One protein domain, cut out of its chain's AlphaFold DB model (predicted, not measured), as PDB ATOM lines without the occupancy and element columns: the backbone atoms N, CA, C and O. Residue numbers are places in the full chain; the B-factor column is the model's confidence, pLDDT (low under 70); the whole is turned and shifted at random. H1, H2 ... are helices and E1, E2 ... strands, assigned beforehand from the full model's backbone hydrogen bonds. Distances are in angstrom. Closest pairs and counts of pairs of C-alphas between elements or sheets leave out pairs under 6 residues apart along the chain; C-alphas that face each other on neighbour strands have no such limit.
ATOM      1  N   GLN A   5     152.678  -1.277  60.774       93.56
ATOM      2  CA  GLN A   5     152.470  -0.212  61.747       93.56
ATOM      3  C   GLN A   5     152.321   1.142  61.056       93.56
ATOM      4  O   GLN A   5     151.442   1.908  61.423       93.56
ATOM      5  N   THR A   6     153.105   1.418  60.011       91.94
ATOM      6  CA  THR A   6     152.967   2.646  59.219       91.94
ATOM      7  C   THR A   6     151.562   2.796  58.641       91.94
ATOM      8  O   THR A   6     150.983   3.875  58.741       91.94
ATOM      9  N   PHE A   7     150.984   1.726  58.085       93.00
ATOM     10  CA  PHE A   7     149.609   1.768  57.586       93.00
ATOM     11  C   PHE A   7     148.613   2.104  58.704       93.00
ATOM     12  O   PHE A   7     147.856   3.063  58.575       93.00
ATOM     13  N   LEU A   8     148.680   1.387  59.831       92.38
ATOM     14  CA  LEU A   8     147.797   1.614  60.984       92.38
ATOM     15  C   LEU A   8     147.905   3.036  61.550       92.38
ATOM     16  O   LEU A   8     146.931   3.576  62.066       92.38
ATOM     17  N   ASN A   9     149.082   3.647  61.442       89.50
ATOM     18  CA  ASN A   9     149.330   5.006  61.910       89.50
ATOM     19  C   ASN A   9     148.766   6.058  60.960       89.50
ATOM     20  O   ASN A   9     148.244   7.081  61.399       89.50
ATOM     21  N   CYS A  10     148.975   5.843  59.663       87.62
ATOM     22  CA  CYS A  10     148.849   6.885  58.659       87.62
ATOM     23  C   CYS A  10     147.532   6.836  57.902       87.62
ATOM     24  O   CYS A  10     147.015   7.894  57.554       87.62
ATOM     25  N   ALA A  11     146.995   5.648  57.626       88.69
ATOM     26  CA  ALA A  11     145.797   5.502  56.809       88.69
ATOM     27  C   ALA A  11     144.609   6.310  57.366       88.69
ATOM     28  O   ALA A  11     144.030   7.079  56.589       88.69
ATOM     29  N   PRO A  12     144.322   6.299  58.688       86.75
ATOM     30  CA  PRO A  12     143.197   7.062  59.230       86.75
ATOM     31  C   PRO A  12     143.314   8.573  58.999       86.75
ATOM     32  O   PRO A  12     142.316   9.248  58.749       86.75
ATOM     33  N   ALA A  13     144.537   9.120  59.015       82.88
ATOM     34  CA  ALA A  13     144.773  10.529  58.701       82.88
ATOM     35  C   ALA A  13     144.389  10.861  57.252       82.88
ATOM     36  O   ALA A  13     144.009  11.986  56.958       82.88
ATOM     37  N   HIS A  14     144.441   9.888  56.347       83.19
ATOM     38  CA  HIS A  14     144.048  10.037  54.950       83.19
ATOM     39  C   HIS A  14     142.594   9.616  54.683       83.19
ATOM     40  O   HIS A  14     142.192   9.553  53.526       83.19
ATOM     41  N   GLY A  15     141.797   9.375  55.732       83.94
ATOM     42  CA  GLY A  15     140.405   8.934  55.605       83.94
ATOM     43  C   GLY A  15     140.255   7.477  55.159       83.94
ATOM     44  O   GLY A  15     139.185   7.110  54.688       83.94
ATOM     45  N   LEU A  16     141.314   6.675  55.299       86.44
ATOM     46  CA  LEU A  16     141.356   5.254  54.951       86.44
ATOM     47  C   LEU A  16     141.468   4.428  56.234       86.44
ATOM     48  O   LEU A  16     142.346   4.704  57.048       86.44
ATOM     49  N   SER A  17     140.654   3.382  56.401       89.38
ATOM     50  CA  SER A  17     140.651   2.535  57.605       89.38
ATOM     51  C   SER A  17     140.381   3.295  58.929       89.38
ATOM     52  O   SER A  17     140.427   4.522  59.031       89.38
ATOM     53  N   SER A  18     140.070   2.548  59.989       88.75
ATOM     54  CA  SER A  18     139.971   3.034  61.372       88.75
ATOM     55  C   SER A  18     141.134   2.537  62.243       88.75
ATOM     56  O   SER A  18     141.009   2.455  63.466       88.75
ATOM     57  N   GLY A  19     142.269   2.178  61.632       88.00
ATOM     58  CA  GLY A  19     143.437   1.663  62.345       88.00
ATOM     59  C   GLY A  19     143.103   0.346  63.046       88.00
ATOM     60  O   GLY A  19     142.630  -0.599  62.419       88.00
ATOM     61  N   CYS A  20     143.307   0.279  64.363       90.75
ATOM     62  CA  CYS A  20     142.921  -0.900  65.148       90.75
ATOM     63  C   CYS A  20     141.400  -1.050  65.335       90.75
ATOM     64  O   CYS A  20     140.961  -2.090  65.814       90.75
ATOM     65  N   GLY A  21     140.597  -0.042  64.975       89.94
ATOM     66  CA  GLY A  21     139.132  -0.112  65.005       89.94
ATOM     67  C   GLY A  21     138.509  -0.905  63.851       89.94
ATOM     68  O   GLY A  21     137.289  -1.036  63.814       89.94
ATOM     69  N   GLY A  22     139.326  -1.405  62.921       90.69
ATOM     70  CA  GLY A  22     138.893  -2.131  61.730       90.69
ATOM     71  C   GLY A  22     139.239  -1.393  60.438       90.69
ATOM     72  O   GLY A  22     139.543  -0.196  60.427       90.69
ATOM     73  N   GLY A  23     139.218  -2.115  59.329       91.88
ATOM     74  CA  GLY A  23     139.505  -1.591  58.000       91.88
ATOM     75  C   GLY A  23     139.309  -2.670  56.950       91.88
ATOM     76  O   GLY A  23     139.044  -3.814  57.298       91.88
ATOM     77  N   GLU A  24     139.462  -2.284  55.691       92.31
ATOM     78  CA  GLU A  24     139.274  -3.169  54.542       92.31
ATOM     79  C   GLU A  24     140.597  -3.380  53.788       92.31
ATOM     80  O   GLU A  24     141.427  -2.463  53.725       92.31
ATOM     81  N   PRO A  25     140.805  -4.520  53.102       93.12
ATOM     82  CA  PRO A  25     141.998  -4.729  52.279       93.12
ATOM     83  C   PRO A  25     142.147  -3.672  51.175       93.12
ATOM     84  O   PRO A  25     143.257  -3.289  50.802       93.12
ATOM     85  N   SER A  26     141.022  -3.160  50.664       92.19
ATOM     86  CA  SER A  26     141.020  -2.077  49.674       92.19
ATOM     87  C   SER A  26     141.650  -0.777  50.182       92.19
ATOM     88  O   SER A  26     142.357  -0.132  49.405       92.19
ATOM     89  N   ASP A  27     141.503  -0.449  51.471       94.44
ATOM     90  CA  ASP A  27     142.129   0.728  52.085       94.44
ATOM     91  C   ASP A  27     143.658   0.645  51.990       94.44
ATOM     92  O   ASP A  27     144.340   1.632  51.706       94.44
ATOM     93  N   ILE A  28     144.208  -0.557  52.196       94.44
ATOM     94  CA  ILE A  28     145.649  -0.821  52.119       94.44
ATOM     95  C   ILE A  28     146.146  -0.601  50.699       94.44
ATOM     96  O   ILE A  28     147.150   0.084  50.492       94.44
ATOM     97  N   PHE A  29     145.456  -1.161  49.710       93.69
ATOM     98  CA  PHE A  29     145.902  -1.068  48.324       93.69
ATOM     99  C   PHE A  29     145.743   0.339  47.747       93.69
ATOM    100  O   PHE A  29     146.623   0.788  47.011       93.69
ATOM    101  N   GLU A  30     144.704   1.074  48.145       90.06
ATOM    102  CA  GLU A  30     144.562   2.498  47.834       90.06
ATOM    103  C   GLU A  30     145.680   3.327  48.482       90.06
ATOM    104  O   GLU A  30     146.333   4.138  47.815       90.06
ATOM    105  N   PHE A  31     145.987   3.065  49.756       87.88
ATOM    106  CA  PHE A  31     147.096   3.721  50.440       87.88
ATOM    107  C   PHE A  31     148.436   3.427  49.755       87.88
ATOM    108  O   PHE A  31     149.243   4.330  49.532       87.88
ATOM    109  N   MET A  32     148.675   2.173  49.366       90.88
ATOM    110  CA  MET A  32     149.868   1.782  48.618       90.88
ATOM    111  C   MET A  32     149.932   2.447  47.240       90.88
ATOM    112  O   MET A  32     151.024   2.783  46.788       90.88
ATOM    113  N   HIS A  33     148.801   2.640  46.565       86.56
ATOM    114  CA  HIS A  33     148.754   3.292  45.259       86.56
ATOM    115  C   HIS A  33     149.141   4.776  45.348       86.56
ATOM    116  O   HIS A  33     149.970   5.250  44.570       86.56
ATOM    117  N   HIS A  34     148.589   5.502  46.322       82.56
ATOM    118  CA  HIS A  34     148.801   6.948  46.450       82.56
ATOM    119  C   HIS A  34     150.069   7.325  47.220       82.56
ATOM    120  O   HIS A  34     150.795   8.239  46.820       82.56
ATOM    121  N   TYR A  35     150.346   6.630  48.320       83.62
ATOM    122  CA  TYR A  35     151.398   6.998  49.269       83.62
ATOM    123  C   TYR A  35     152.541   5.985  49.273       83.62
ATOM    124  O   TYR A  35     153.706   6.377  49.348       83.62
ATOM    125  N   GLY A  36     152.217   4.701  49.111       86.31
ATOM    126  CA  GLY A  36     153.151   3.590  49.260       86.31
ATOM    127  C   GLY A  36     153.388   3.221  50.724       86.31
ATOM    128  O   GLY A  36     153.095   3.996  51.631       86.31
ATOM    129  N   LEU A  37     153.932   2.029  50.960       89.69
ATOM    130  CA  LEU A  37     154.328   1.563  52.292       89.69
ATOM    131  C   LEU A  37     155.847   1.406  52.379       89.69
ATOM    132  O   LEU A  37     156.472   1.008  51.395       89.69
ATOM    133  N   PRO A  38     156.473   1.720  53.524       87.81
ATOM    134  CA  PRO A  38     157.878   1.411  53.735       87.81
ATOM    135  C   PRO A  38     158.075  -0.077  54.061       87.81
ATOM    136  O   PRO A  38     157.113  -0.833  54.208       87.81
ATOM    137  N   ASP A  39     159.330  -0.497  54.209       89.56
ATOM    138  CA  ASP A  39     159.653  -1.782  54.833       89.56
ATOM    139  C   ASP A  39     159.331  -1.758  56.343       89.56
ATOM    140  O   ASP A  39     159.356  -0.710  56.988       89.56
ATOM    141  N   GLU A  40     159.048  -2.925  56.917       91.88
ATOM    142  CA  GLU A  40     158.755  -3.153  58.338       91.88
ATOM    143  C   GLU A  40     159.833  -2.583  59.271       91.88
ATOM    144  O   GLU A  40     159.520  -2.141  60.375       91.88
ATOM    145  N   THR A  41     161.090  -2.510  58.826       89.25
ATOM    146  CA  THR A  41     162.183  -1.894  59.594       89.25
ATOM    147  C   THR A  41     161.972  -0.410  59.896       89.25
ATOM    148  O   THR A  41     162.566   0.093  60.848       89.25
ATOM    149  N   CYS A  42     161.121   0.296  59.142       89.25
ATOM    150  CA  CYS A  42     160.803   1.698  59.418       89.25
ATOM    151  C   CYS A  42     160.044   1.889  60.730       89.25
ATOM    152  O   CYS A  42     160.293   2.857  61.445       89.25
ATOM    153  N   LEU A  43     159.085   1.004  61.001       90.06
ATOM    154  CA  LEU A  43     158.276   0.979  62.212       90.06
ATOM    155  C   LEU A  43     157.821  -0.468  62.442       90.06
ATOM    156  O   LEU A  43     156.811  -0.881  61.863       90.06
ATOM    157  N   PRO A  44     158.545  -1.229  63.281       91.94
ATOM    158  CA  PRO A  44     158.144  -2.581  63.633       91.94
ATOM    159  C   PRO A  44     156.730  -2.612  64.211       91.94
ATOM    160  O   PRO A  44     156.323  -1.708  64.950       91.94
ATOM    161  N   TYR A  45     155.984  -3.665  63.884       93.00
ATOM    162  CA  TYR A  45     154.632  -3.857  64.382       93.00
ATOM    163  C   TYR A  45     154.582  -3.860  65.914       93.00
ATOM    164  O   TYR A  45     155.253  -4.653  66.570       93.00
ATOM    165  N   ASN A  46     153.753  -2.978  66.475       91.38
ATOM    166  CA  ASN A  46     153.600  -2.798  67.916       91.38
ATOM    167  C   ASN A  46     152.147  -2.989  68.384       91.38
ATOM    168  O   ASN A  46     151.844  -2.703  69.537       91.38
ATOM    169  N   ALA A  47     151.234  -3.415  67.500       90.75
ATOM    170  CA  ALA A  47     149.827  -3.696  67.822       90.75
ATOM    171  C   ALA A  47     149.126  -2.581  68.626       90.75
ATOM    172  O   ALA A  47     148.316  -2.841  69.513       90.75
ATOM    173  N   THR A  48     149.483  -1.328  68.358       84.25
ATOM    174  CA  THR A  48     148.947  -0.167  69.072       84.25
ATOM    175  C   THR A  48     148.189   0.717  68.111       84.25
ATOM    176  O   THR A  48     148.574   0.849  66.950       84.25
ATOM    177  N   ASP A  49     147.120   1.313  68.630       68.44
ATOM    178  CA  ASP A  49     146.342   2.321  67.933       68.44
ATOM    179  C   ASP A  49     147.017   3.688  68.086       68.44
ATOM    180  O   ASP A  49     147.517   4.051  69.157       68.44
ATOM    181  N   HIS A  50     147.049   4.456  67.003       66.00
ATOM    182  CA  HIS A  50     147.781   5.715  66.927       66.00
ATOM    183  C   HIS A  50     146.847   6.886  66.731       66.00
ATOM    184  O   HIS A  50     147.091   7.771  65.916       66.00
ATOM    185  N   THR A  51     145.830   6.968  67.580       65.56
ATOM    186  CA  THR A  51     144.962   8.149  67.732       65.56
ATOM    187  C   THR A  51     145.727   9.473  67.933       65.56
ATOM    188  O   THR A  51     145.163  10.555  67.809       65.56
ATOM    189  N   LYS A  52     147.043   9.444  68.182       69.06
ATOM    190  CA  LYS A  52     147.916  10.630  68.134       69.06
ATOM    191  C   LYS A  52     148.179  11.177  66.719       69.06
ATOM    192  O   LYS A  52     148.601  12.321  66.595       69.06
ATOM    193  N   PHE A  53     147.940  10.391  65.670       69.75
ATOM    194  CA  PHE A  53     148.203  10.739  64.271       69.75
ATOM    195  C   PHE A  53     146.930  11.037  63.462       69.75
ATOM    196  O   PHE A  53     147.042  11.346  62.285       69.75
ATOM    197  N   VAL A  54     145.734  10.998  64.068       64.81
ATOM    198  CA  VAL A  54     144.460  11.227  63.347       64.81
ATOM    199  C   VAL A  54     144.057  12.705  63.229       64.81
ATOM    200  O   VAL A  54     143.323  13.074  62.320       64.81
ATOM    201  N   ASN A  55     144.559  13.584  64.104       63.94
ATOM    202  CA  ASN A  55     144.210  15.016  64.131       63.94
ATOM    203  C   ASN A  55     145.253  15.897  63.422       63.94
ATOM    204  O   ASN A  55     145.646  16.953  63.917       63.94
ATOM    205  N   THR A  56     145.739  15.453  62.269       62.59
ATOM    206  CA  THR A  56     146.909  16.036  61.592       62.59
ATOM    207  C   THR A  56     146.560  16.691  60.254       62.59
ATOM    208  O   THR A  56     147.348  16.656  59.312       62.59
ATOM    209  N   ASN A  57     145.377  17.313  60.156       69.06
ATOM    210  CA  ASN A  57     144.923  18.043  58.962       69.06
ATOM    211  C   ASN A  57     145.107  17.237  57.659       69.06
ATOM    212  O   ASN A  57     145.698  17.716  56.693       69.06
ATOM    213  N   TYR A  58     144.645  15.989  57.671       68.56
ATOM    214  CA  TYR A  58     144.743  15.042  56.561       68.56
ATOM    215  C   TYR A  58     146.162  14.629  56.127       68.56
ATOM    216  O   TYR A  58     146.384  14.264  54.971       68.56
ATOM    217  N   THR A  59     147.150  14.699  57.025       73.00
ATOM    218  CA  THR A  59     148.541  14.335  56.704       73.00
ATOM    219  C   THR A  59     149.156  13.415  57.747       73.00
ATOM    220  O   THR A  59     149.153  13.740  58.930       73.00
ATOM    221  N   CYS A  60     149.732  12.280  57.350       79.06
ATOM    222  CA  CYS A  60     150.499  11.477  58.301       79.06
ATOM    223  C   CYS A  60     151.824  12.175  58.665       79.06
ATOM    224  O   CYS A  60     152.609  12.497  57.764       79.06
ATOM    225  N   PRO A  61     152.113  12.409  59.957       79.25
ATOM    226  CA  PRO A  61     153.376  13.008  60.359       79.25
ATOM    227  C   PRO A  61     154.540  12.023  60.134       79.25
ATOM    228  O   PRO A  61     154.338  10.807  60.222       79.25
ATOM    229  N   PRO A  62     155.771  12.505  59.870       82.00
ATOM    230  CA  PRO A  62     156.926  11.643  59.602       82.00
ATOM    231  C   PRO A  62     157.183  10.588  60.687       82.00
ATOM    232  O   PRO A  62     157.603   9.475  60.379       82.00
ATOM    233  N   GLU A  63     156.869  10.914  61.942       82.69
ATOM    234  CA  GLU A  63     157.011  10.027  63.094       82.69
ATOM    235  C   GLU A  63     156.048   8.838  63.067       82.69
ATOM    236  O   GLU A  63     156.342   7.790  63.640       82.69
ATOM    237  N   GLY A  64     154.900   8.996  62.406       84.31
ATOM    238  CA  GLY A  64     153.957   7.912  62.157       84.31
ATOM    239  C   GLY A  64     154.339   7.058  60.953       84.31
ATOM    240  O   GLY A  64     153.829   5.947  60.831       84.31
ATOM    241  N   TYR A  65     155.249   7.543  60.101       85.75
ATOM    242  CA  TYR A  65     155.605   6.887  58.848       85.75
ATOM    243  C   TYR A  65     156.878   6.041  58.943       85.75
ATOM    244  O   TYR A  65     156.856   4.867  58.582       85.75
ATOM    245  N   CYS A  66     157.996   6.619  59.398       85.44
ATOM    246  CA  CYS A  66     159.270   5.909  59.527       85.44
ATOM    247  C   CYS A  66     160.195   6.599  60.530       85.44
ATOM    248  O   CYS A  66     160.511   7.783  60.381       85.44
ATOM    249  N   MET A  67     160.687   5.844  61.511       88.12
ATOM    250  CA  MET A  67     161.569   6.348  62.558       88.12
ATOM    251  C   MET A  67     162.839   5.514  62.645       88.12
ATOM    252  O   MET A  67     162.822   4.305  62.452       88.12
ATOM    253  N   ASN A  68     163.941   6.167  62.999       85.50
ATOM    254  CA  ASN A  68     165.139   5.483  63.454       85.50
ATOM    255  C   ASN A  68     165.515   6.000  64.841       85.50
ATOM    256  O   ASN A  68     165.296   7.171  65.154       85.50
ATOM    257  N   CYS A  69     166.085   5.130  65.661       87.06
ATOM    258  CA  CYS A  69     166.534   5.444  67.004       87.06
ATOM    259  C   CYS A  69     167.986   5.004  67.147       87.06
ATOM    260  O   CYS A  69     168.315   3.845  66.904       87.06
ATOM    261  N   ILE A  70     168.854   5.925  67.557       86.69
ATOM    262  CA  ILE A  70     170.268   5.643  67.808       86.69
ATOM    263  C   ILE A  70     170.590   5.898  69.276       86.69
ATOM    264  O   ILE A  70     170.095   6.853  69.872       86.69
ATOM    265  N   THR A  71     171.442   5.058  69.851       90.19
ATOM    266  CA  THR A  71     171.982   5.251  71.201       90.19
ATOM    267  C   THR A  71     173.469   5.531  71.067       90.19
ATOM    268  O   THR A  71     174.208   4.666  70.593       90.19
ATOM    269  N   LEU A  72     173.922   6.729  71.444       86.94
ATOM    270  CA  LEU A  72     175.348   7.054  71.428       86.94
ATOM    271  C   LEU A  72     176.012   6.632  72.750       86.94
ATOM    272  O   LEU A  72     175.342   6.543  73.785       86.94
ATOM    273  N   PRO A  73     177.333   6.369  72.756       89.00
ATOM    274  CA  PRO A  73     178.055   6.081  73.989       89.00
ATOM    275  C   PRO A  73     177.876   7.208  75.017       89.00
ATOM    276  O   PRO A  73     178.268   8.346  74.773       89.00
ATOM    277  N   GLY A  74     177.302   6.876  76.176       86.62
ATOM    278  CA  GLY A  74     177.029   7.827  77.260       86.62
ATOM    279  C   GLY A  74     175.578   8.312  77.349       86.62
ATOM    280  O   GLY A  74     175.217   8.917  78.361       86.62
ATOM    281  N   ASP A  75     174.733   8.002  76.364       88.69
ATOM    282  CA  ASP A  75     173.308   8.325  76.420       88.69
ATOM    283  C   ASP A  75     172.559   7.395  77.382       88.69
ATOM    284  O   ASP A  75     172.767   6.182  77.415       88.69
ATOM    285  N   LYS A  76     171.632   7.968  78.157       88.50
ATOM    286  CA  LYS A  76     170.731   7.204  79.041       88.50
ATOM    287  C   LYS A  76     169.500   6.656  78.312       88.50
ATOM    288  O   LYS A  76     168.807   5.800  78.852       88.50
ATOM    289  N   SER A  77     169.204   7.178  77.124       88.19
ATOM    290  CA  SER A  77     168.026   6.839  76.326       88.19
ATOM    291  C   SER A  77     168.319   7.044  74.840       88.19
ATOM    292  O   SER A  77     169.074   7.961  74.513       88.19
ATOM    293  N   PRO A  78     167.703   6.258  73.942       89.75
ATOM    294  CA  PRO A  78     167.887   6.427  72.508       89.75
ATOM    295  C   PRO A  78     167.358   7.785  72.027       89.75
ATOM    296  O   PRO A  78     166.294   8.240  72.450       89.75
ATOM    297  N   SER A  79     168.090   8.407  71.105       88.44
ATOM    298  CA  SER A  79     167.642   9.575  70.352       88.44
ATOM    299  C   SER A  79     166.959   9.113  69.069       88.44
ATOM    300  O   SER A  79     167.581   8.466  68.224       88.44
ATOM    301  N   CYS A  80     165.671   9.426  68.934       88.00
ATOM    302  CA  CYS A  80     164.854   9.006  67.801       88.00
ATOM    303  C   CYS A  80     164.562  10.175  66.860       88.00
ATOM    304  O   CYS A  80     164.263  11.284  67.304       88.00
ATOM    305  N   PHE A  81     164.612   9.921  65.555       86.62
ATOM    306  CA  PHE A  81     164.370  10.922  64.521       86.62
ATOM    307  C   PHE A  81     163.660  10.314  63.300       86.62
ATOM    308  O   PHE A  81     163.869   9.138  62.986       86.62
ATOM    309  N   PRO A  82     162.834  11.101  62.590       85.06
ATOM    310  CA  PRO A  82     162.132  10.623  61.408       85.06
ATOM    311  C   PRO A  82     163.076  10.435  60.223       85.06
ATOM    312  O   PRO A  82     163.920  11.290  59.924       85.06
ATOM    313  N   VAL A  83     162.893   9.332  59.500       80.12
ATOM    314  CA  VAL A  83     163.630   9.052  58.265       80.12
ATOM    315  C   VAL A  83     162.892   9.705  57.100       80.12
ATOM    316  O   VAL A  83     161.786   9.318  56.738       80.12
ATOM    317  N   LYS A  84     163.506  10.731  56.502       70.50
ATOM    318  CA  LYS A  84     162.866  11.544  55.451       70.50
ATOM    319  C   LYS A  84     162.875  10.880  54.071       70.50
ATOM    320  O   LYS A  84     161.955  11.091  53.285       70.50
ATOM    321  N   ASN A  85     163.912  10.092  53.787       71.06
ATOM    322  CA  ASN A  85     164.109   9.418  52.508       71.06
ATOM    323  C   ASN A  85     163.964   7.916  52.719       71.06
ATOM    324  O   ASN A  85     164.841   7.283  53.302       71.06
ATOM    325  N   VAL A  86     162.845   7.371  52.263       73.81
ATOM    326  CA  VAL A  86     162.458   5.974  52.459       73.81
ATOM    327  C   VAL A  86     162.052   5.377  51.123       73.81
ATOM    328  O   VAL A  86     161.435   6.057  50.299       73.81
ATOM    329  N   VAL A  87     162.393   4.107  50.918       78.75
ATOM    330  CA  VAL A  87     161.825   3.317  49.822       78.75
ATOM    331  C   VAL A  87     160.340   3.124  50.114       78.75
ATOM    332  O   VAL A  87     159.961   2.877  51.261       78.75
ATOM    333  N   ARG A  88     159.499   3.297  49.093       79.31
ATOM    334  CA  ARG A  88     158.047   3.151  49.206       79.31
ATOM    335  C   ARG A  88     157.567   2.136  48.183       79.31
ATOM    336  O   ARG A  88     157.604   2.412  46.989       79.31
ATOM    337  N   TYR A  89     157.099   0.995  48.664       85.00
ATOM    338  CA  TYR A  89     156.473  -0.040  47.853       85.00
ATOM    339  C   TYR A  89     155.051   0.391  47.503       85.00
ATOM    340  O   TYR A  89     154.276   0.742  48.398       85.00
ATOM    341  N   ARG A  90     154.713   0.392  46.211       84.69
ATOM    342  CA  ARG A  90     153.423   0.887  45.718       84.69
ATOM    343  C   ARG A  90     152.591  -0.202  45.063       84.69
ATOM    344  O   ARG A  90     153.101  -1.240  44.652       84.69
ATOM    345  N   ALA A  91     151.295   0.065  44.960       86.44
ATOM    346  CA  ALA A  91     150.369  -0.729  44.167       86.44
ATOM    347  C   ALA A  91     150.226  -0.094  42.780       86.44
ATOM    348  O   ALA A  91     149.790   1.051  42.654       86.44
ATOM    349  N   LYS A  92     150.554  -0.842  41.727       87.69
ATOM    350  CA  LYS A  92     150.350  -0.409  40.340       87.69
ATOM    351  C   LYS A  92     148.891  -0.548  39.930       87.69
ATOM    352  O   LYS A  92     148.336   0.328  39.269       87.69
TER     353      LYS A  92
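What this domain is: This is residues 5 to 92 of the 338 residues of the protein "Cathepsin B putative" of Pythium insidiosum (UniProt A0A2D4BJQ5). Little here is regular structure: H2 and H3 pack on H1 in a loop-rich body, and the hairpin E1 and E2 reaches out to one end. Of 88 printed residues, 35 are in named elements, H1 H2 H3 E1 E2 E3, mixed in class. The whole is compact, radius of gyration of the C-alphas 13.8 A, spanning 46 by 27 by 23 A.

How they stand to each other: H1, residues 5 to 14, touches H2, residues 25 to 34, about perpendicular at 78 degrees; C-alphas 11 and 31 are closest, 6.7 A. H1 touches H3, residues 62 to 65; C-alphas 6 and 65 are closest, 5.0 A. E1, residues 67 to 70, and E2, residues 79 to 82, form an antiparallel hairpin; N 68 and O 81 are within hydrogen-bond range, 3.0 A. Every O i to N i+4 pair is within range in H2, 4 of 6 in H1.

Where its parts are: H1, 14.9 A long, begins at (152.470, -0.212, 61.747). E3, residues 90 to 92, ends at (150.350, -0.409, 40.340).

The domain as a whole: The printed part has no cut. The link H2 to H3 is long. Residues 49 to 58 have pLDDT under 70.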